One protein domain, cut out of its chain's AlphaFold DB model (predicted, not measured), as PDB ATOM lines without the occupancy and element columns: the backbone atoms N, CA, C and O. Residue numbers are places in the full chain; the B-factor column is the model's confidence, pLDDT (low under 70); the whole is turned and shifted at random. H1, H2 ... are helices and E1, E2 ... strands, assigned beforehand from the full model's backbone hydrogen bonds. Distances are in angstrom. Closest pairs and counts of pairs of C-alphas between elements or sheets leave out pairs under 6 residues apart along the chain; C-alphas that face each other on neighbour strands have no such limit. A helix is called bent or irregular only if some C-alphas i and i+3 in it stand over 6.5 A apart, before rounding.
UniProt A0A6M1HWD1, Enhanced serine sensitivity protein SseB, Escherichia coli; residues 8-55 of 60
ATOM      1  N   LEU A   8     276.743 260.677 268.278       88.69
ATOM      2  CA  LEU A   8     276.122 260.994 269.564       88.69
ATOM      3  C   LEU A   8     275.717 259.736 270.351       88.69
ATOM      4  O   LEU A   8     275.932 259.672 271.561       88.69
ATOM      5  N   GLU A   9     275.187 258.713 269.676       89.94
ATOM      6  CA  GLU A   9     274.817 257.437 270.305       89.94
ATOM      7  C   GLU A   9     276.058 256.683 270.792       89.94
ATOM      8  O   GLU A   9     276.069 256.116 271.884       89.94
ATOM      9  N   THR A  10     277.141 256.734 270.014       91.56
ATOM     10  CA  THR A  10     278.424 256.130 270.397       91.56
ATOM     11  C   THR A  10     279.029 256.824 271.620       91.56
ATOM     12  O   THR A  10     279.579 256.168 272.507       91.56
ATOM     13  N   LEU A  11     278.935 258.156 271.689       92.38
ATOM     14  CA  LEU A  11     279.398 258.932 272.838       92.38
ATOM     15  C   LEU A  11     278.539 258.686 274.081       92.38
ATOM     16  O   LEU A  11     279.091 258.588 275.177       92.38
ATOM     17  N   LEU A  12     277.222 258.534 273.917       93.00
ATOM     18  CA  LEU A  12     276.302 258.217 275.008       93.00
ATOM     19  C   LEU A  12     276.657 256.884 275.674       93.00
ATOM     20  O   LEU A  12     276.768 256.822 276.899       93.00
ATOM     21  N   GLU A  13     276.883 255.832 274.882       93.50
ATOM     22  CA  GLU A  13     277.253 254.508 275.398       93.50
ATOM     23  C   GLU A  13     278.543 254.558 276.219       93.50
ATOM     24  O   GLU A  13     278.589 254.036 277.334       93.50
ATOM     25  N   LYS A  14     279.565 255.260 275.717       92.31
ATOM     26  CA  LYS A  14     280.831 255.448 276.438       92.31
ATOM     27  C   LYS A  14     280.648 256.269 277.711       92.31
ATOM     28  O   LYS A  14     281.183 255.914 278.751       92.31
ATOM     29  N   ALA A  15     279.879 257.353 277.665       93.75
ATOM     30  CA  ALA A  15     279.644 258.216 278.823       93.75
ATOM     31  C   ALA A  15     278.868 257.518 279.959       93.75
ATOM     32  O   ALA A  15     279.032 257.883 281.134       93.75
ATOM     33  N   ALA A  16     278.043 256.518 279.624       93.12
ATOM     34  CA  ALA A  16     277.281 255.724 280.584       93.12
ATOM     35  C   ALA A  16     278.181 254.824 281.447       93.12
ATOM     36  O   ALA A  16     277.953 254.708 282.653       93.12
ATOM     37  N   THR A  17     279.221 254.225 280.861       93.50
ATOM     38  CA  THR A  17     280.143 253.310 281.556       93.50
ATOM     39  C   THR A  17     281.421 253.995 282.034       93.50
ATOM     40  O   THR A  17     281.967 253.626 283.072       93.50
ATOM     41  N   GLU A  18     281.889 255.017 281.320       95.12
ATOM     42  CA  GLU A  18     283.185 255.658 281.528       95.12
ATOM     43  C   GLU A  18     283.019 257.164 281.806       95.12
ATOM     44  O   GLU A  18     282.766 257.961 280.895       95.12
ATOM     45  N   PRO A  19     283.211 257.616 283.063       91.00
ATOM     46  CA  PRO A  19     283.012 259.015 283.443       91.00
ATOM     47  C   PRO A  19     283.840 260.026 282.640       91.00
ATOM     48  O   PRO A  19     283.396 261.156 282.447       91.00
ATOM     49  N   ALA A  20     285.015 259.617 282.152       94.81
ATOM     50  CA  ALA A  20     285.905 260.455 281.350       94.81
ATOM     51  C   ALA A  20     285.302 260.866 279.993       94.81
ATOM     52  O   ALA A  20     285.695 261.890 279.441       94.81
ATOM     53  N   HIS A  21     284.325 260.114 279.476       92.69
ATOM     54  CA  HIS A  21     283.671 260.399 278.196       92.69
ATOM     55  C   HIS A  21     282.452 261.323 278.310       92.69
ATOM     56  O   HIS A  21     281.974 261.834 277.297       92.69
ATOM     57  N   ARG A  22     281.975 261.607 279.528       92.44
ATOM     58  CA  ARG A  22     280.811 262.479 279.755       92.44
ATOM     59  C   ARG A  22     280.983 263.897 279.202       92.44
ATOM     60  O   ARG A  22     280.045 264.357 278.561       92.44
ATOM     61  N   PRO A  23     282.129 264.593 279.376       95.75
ATOM     62  CA  PRO A  23     282.291 265.938 278.822       95.75
ATOM     63  C   PRO A  23     282.137 265.967 277.297       95.75
ATOM     64  O   PRO A  23     281.430 266.820 276.778       95.75
ATOM     65  N   ALA A  24     282.728 264.995 276.594       92.56
ATOM     66  CA  ALA A  24     282.629 264.896 275.139       92.56
ATOM     67  C   ALA A  24     281.191 264.618 274.675       92.56
ATOM     68  O   ALA A  24     280.716 265.249 273.736       92.56
ATOM     69  N   PHE A  25     280.482 263.720 275.368       93.62
ATOM     70  CA  PHE A  25     279.065 263.475 275.106       93.62
ATOM     71  C   PHE A  25     278.215 264.739 275.299       93.62
ATOM     72  O   PHE A  25     277.411 265.062 274.430       93.62
ATOM     73  N   PHE A  26     278.400 265.474 276.400       92.19
ATOM     74  CA  PHE A  26     277.617 266.684 276.659       92.19
ATOM     75  C   PHE A  26     277.888 267.795 275.642       92.19
ATOM     76  O   PHE A  26     276.936 268.442 275.218       92.19
ATOM     77  N   SER A  27     279.136 267.994 275.210       93.12
ATOM     78  CA  SER A  27     279.439 268.949 274.137       93.12
ATOM     79  C   SER A  27     278.740 268.568 272.833       93.12
ATOM     80  O   SER A  27     278.032 269.389 272.260       93.12
ATOM     81  N   ALA A  28     278.854 267.303 272.416       91.00
ATOM     82  CA  ALA A  28     278.193 266.819 271.207       91.00
ATOM     83  C   ALA A  28     276.662 266.932 271.294       91.00
ATOM     84  O   ALA A  28     276.012 267.265 270.310       91.00
ATOM     85  N   LEU A  29     276.079 266.690 272.473       89.81
ATOM     86  CA  LEU A  29     274.642 266.836 272.701       89.81
ATOM     87  C   LEU A  29     274.182 268.294 272.573       89.81
ATOM     88  O   LEU A  29     273.109 268.539 272.033       89.81
ATOM     89  N   LEU A  30     274.975 269.250 273.064       90.38
ATOM     90  CA  LEU A  30     274.665 270.680 272.971       90.38
ATOM     91  C   LEU A  30     274.787 271.221 271.541       90.38
ATOM     92  O   LEU A  30     274.079 272.157 271.185       90.38
ATOM     93  N   GLU A  31     275.670 270.638 270.732       90.00
ATOM     94  CA  GLU A  31     275.861 271.002 269.323       90.00
ATOM     95  C   GLU A  31     274.908 270.255 268.376       90.00
ATOM     96  O   GLU A  31     274.801 270.602 267.198       90.00
ATOM     97  N   ALA A  32     274.213 269.226 268.864       86.94
ATOM     98  CA  ALA A  32     273.352 268.399 268.037       86.94
ATOM     99  C   ALA A  32     272.102 269.159 267.573       86.94
ATOM    100  O   ALA A  32     271.305 269.658 268.369       86.94
ATOM    101  N   THR A  33     271.869 269.155 266.261       84.81
ATOM    102  CA  THR A  33     270.615 269.640 265.682       84.81
ATOM    103  C   THR A  33     269.503 268.627 265.927       84.81
ATOM    104  O   THR A  33     269.554 267.497 265.434       84.81
ATOM    105  N   VAL A  34     268.467 269.044 266.651       79.31
ATOM    106  CA  VAL A  34     267.256 268.246 266.863       79.31
ATOM    107  C   VAL A  34     266.158 268.662 265.891       79.31
ATOM    108  O   VAL A  34     265.916 269.845 265.662       79.31
ATOM    109  N   TRP A  35     265.467 267.672 265.329       77.12
ATOM    110  CA  TRP A  35     264.274 267.893 264.520       77.12
ATOM    111  C   TRP A  35     263.047 267.772 265.415       77.12
ATOM    112  O   TRP A  35     262.720 266.679 265.875       77.12
ATOM    113  N   VAL A  36     262.378 268.897 265.671       76.56
ATOM    114  CA  VAL A  36     261.155 268.937 266.480       76.56
ATOM    115  C   VAL A  36     259.945 269.015 265.545       76.56
ATOM    116  O   VAL A  36     259.888 269.923 264.713       76.56
ATOM    117  N   PRO A  37     258.976 268.087 265.639       79.62
ATOM    118  CA  PRO A  37     257.747 268.186 264.869       79.62
ATOM    119  C   PRO A  37     256.900 269.367 265.358       79.62
ATOM    120  O   PRO A  37     256.665 269.547 266.554       79.62
ATOM    121  N   GLY A  38     256.399 270.154 264.413       81.56
ATOM    122  CA  GLY A  38     255.564 271.316 264.685       81.56
ATOM    123  C   GLY A  38     254.817 271.773 263.440       81.56
ATOM    124  O   GLY A  38     254.972 271.202 262.354       81.56
ATOM    125  N   ARG A  39     253.979 272.793 263.601       81.25
ATOM    126  CA  ARG A  39     253.252 273.459 262.516       81.25
ATOM    127  C   ARG A  39     253.405 274.973 262.639       81.25
ATOM    128  O   ARG A  39     253.669 275.484 263.723       81.25
ATOM    129  N   ALA A  40     253.234 275.683 261.526       80.50
ATOM    130  CA  ALA A  40     253.078 277.131 261.579       80.50
ATOM    131  C   ALA A  40     251.835 277.476 262.402       80.50
ATOM    132  O   ALA A  40     250.784 276.848 262.213       80.50
ATOM    133  N   ALA A  41     251.947 278.474 263.277       72.62
ATOM    134  CA  ALA A  41     250.762 279.107 263.831       72.62
ATOM    135  C   ALA A  41     249.915 279.656 262.664       72.62
ATOM    136  O   ALA A  41     250.448 280.187 261.693       72.62
ATOM    137  N   ASP A  42     248.603 279.437 262.720       71.56
ATOM    138  CA  ASP A  42     247.620 280.002 261.782       71.56
ATOM    139  C   ASP A  42     247.701 279.546 260.309       71.56
ATOM    140  O   ASP A  42     247.015 280.087 259.442       71.56
ATOM    141  N   GLY A  43     248.454 278.479 260.012       68.81
ATOM    142  CA  GLY A  43     248.502 277.883 258.668       68.81
ATOM    143  C   GLY A  43     249.299 278.698 257.645       68.81
ATOM    144  O   GLY A  43     249.170 278.464 256.441       68.81
ATOM    145  N   GLU A  44     250.121 279.634 258.116       73.12
ATOM    146  CA  GLU A  44     251.012 280.441 257.288       73.12
ATOM    147  C   GLU A  44     252.278 279.671 256.866       73.12
ATOM    148  O   GLU A  44     252.571 278.566 257.330       73.12
ATOM    149  N   GLN A  45     253.046 280.244 255.937       77.00
ATOM    150  CA  GLN A  45     254.339 279.689 255.549       77.00
ATOM    151  C   GLN A  45     255.356 279.894 256.679       77.00
ATOM    152  O   GLN A  45     255.490 281.000 257.195       77.00
ATOM    153  N   ILE A  46     256.105 278.844 257.031       78.50
ATOM    154  CA  ILE A  46     257.179 278.944 258.026       78.50
ATOM    155  C   ILE A  46     258.332 279.769 257.440       78.50
ATOM    156  O   ILE A  46     258.952 279.363 256.455       78.50
ATOM    157  N   VAL A  47     258.617 280.903 258.072       82.38
ATOM    158  CA  VAL A  47     259.800 281.745 257.860       82.38
ATOM    159  C   VAL A  47     260.598 281.853 259.166       82.38
ATOM    160  O   VAL A  47     260.157 281.369 260.205       82.38
ATOM    161  N   GLU A  48     261.792 282.447 259.116       78.38
ATOM    162  CA  GLU A  48     262.758 282.447 260.231       78.38
ATOM    163  C   GLU A  48     262.189 283.008 261.553       78.38
ATOM    164  O   GLU A  48     262.460 282.449 262.610       78.38
ATOM    165  N   ASP A  49     261.319 284.024 261.480       80.00
ATOM    166  CA  ASP A  49     260.674 284.669 262.638       80.00
ATOM    167  C   ASP A  49     259.227 284.191 262.900       80.00
ATOM    168  O   ASP A  49     258.481 284.812 263.664       80.00
ATOM    169  N   SER A  50     258.779 283.110 262.257       80.19
ATOM    170  CA  SER A  50     257.418 282.600 262.454       80.19
ATOM    171  C   SER A  50     257.216 282.043 263.861       80.19
ATOM    172  O   SER A  50     258.020 281.261 264.368       80.19
ATOM    173  N   ALA A  51     256.061 282.347 264.455       80.25
ATOM    174  CA  ALA A  51     255.584 281.606 265.612       80.25
ATOM    175  C   ALA A  51     255.257 280.156 265.204       80.25
ATOM    176  O   ALA A  51     254.536 279.913 264.231       80.25
ATOM    177  N   LEU A  52     255.796 279.188 265.948       82.12
ATOM    178  CA  LEU A  52     255.590 277.759 265.713       82.12
ATOM    179  C   LEU A  52     254.758 277.149 266.839       82.12
ATOM    180  O   LEU A  52     255.056 277.354 268.016       82.12
ATOM    181  N   ASP A  53     253.759 276.352 266.471       81.50
ATOM    182  CA  ASP A  53     253.070 275.459 267.398       81.50
ATOM    183  C   ASP A  53     253.813 274.118 267.421       81.50
ATOM    184  O   ASP A  53     253.748 273.315 266.479       81.50
ATOM    185  N   LEU A  54     254.607 273.920 268.473       82.44
ATOM    186  CA  LEU A  54     255.382 272.703 268.676       82.44
ATOM    187  C   LEU A  54     254.482 271.609 269.239       82.44
ATOM    188  O   LEU A  54     253.671 271.842 270.139       82.44
ATOM    189  N   GLN A  55     254.648 270.380 268.748       75.25
ATOM    190  CA  GLN A  55     253.912 269.267 269.324       75.25
ATOM    191  C   GLN A  55     254.453 268.975 270.727       75.25
ATOM    192  O   GLN A  55     255.573 268.494 270.892       75.25
TER     193      GLN A  55
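This is residues 8 to 55 of the 60 residues of the protein "Enhanced serine sensitivity protein SseB" of Escherichia coli (UniProt A0A6M1HWD1). A helical hairpin, H1 and H2, makes one end of this drawn-out domain, and a small two-strand hairpin, E1 and E2, with a wide loop makes the other; the stretch of residues 32 to 37 runs between these two lobes like the bar of a dumbbell. The printed part has 48 residues, with two named helices and two named strands in the order H1, H2, E1, E2 along the chain. The sheet has the order E1 - E2 and is antiparallel, and the class is mixed, helices and strands. The whole is extended, with a radius of gyration of the C-alphas of 16.7 A, and its outline is a rod with spans of 47 by 17 by 11 A.

H1, residues 8 to 17, and H2, residues 19 to 31, form a helical hairpin and touch, with 15 pairs of C-alphas within 8 A. Their closest C-alphas are those of Ala 15 and Arg 22, 4.5 A apart. Their lines stand at a shallow tilt of 26 degrees, and they run opposite ways. Of the O i to N i+4 pairs, 5 of 6 are within hydrogen-bond range in H1 and 7 of 9 in H2. H2 is irregular: C-alphas 20 and 23 are 7.0 A apart. E1, residues 38 to 40, and E2, residues 52 to 54, form a hairpin of antiparallel neighbour strands, with 157 degrees between their directions. The C-alphas of Gly 38 and Leu 54 face each other at 4.2 A, and those of Ala 40 and Leu 52 at 4.9 A. N 39 and O 53 are within hydrogen-bond range at 2.9 A, and so are N 53 and O 39, at 2.9 A. H1 is apart from E1 and from E2, and H2 is apart from E2.

H1 begins at C-alpha 8, at (276.122, 260.994, 269.564), and is 14.8 A long from first to last C-alpha. H2 is 19.9 A long and ends at C-alpha 31, at (275.861, 271.002, 269.323). E1 is 7.0 A long and begins at C-alpha 38, at (255.564, 271.316, 264.685). E2 is 5.9 A long and ends at C-alpha 54, at (255.382, 272.703, 268.676).

The two C-alphas farthest apart are those of Glu 18 and Asp 42, at 47.4 A. The printed part runs from residue 8 to residue 55 and has no cut. The link from H1 to H2 is tight, with 1 residue; that from H2 to E1 is short, with 6 residues; that from E1 to E2 is long, with 11 residues. The mean pLDDT of the printed part is 85.6, and one residue, Gly 43, is under 70.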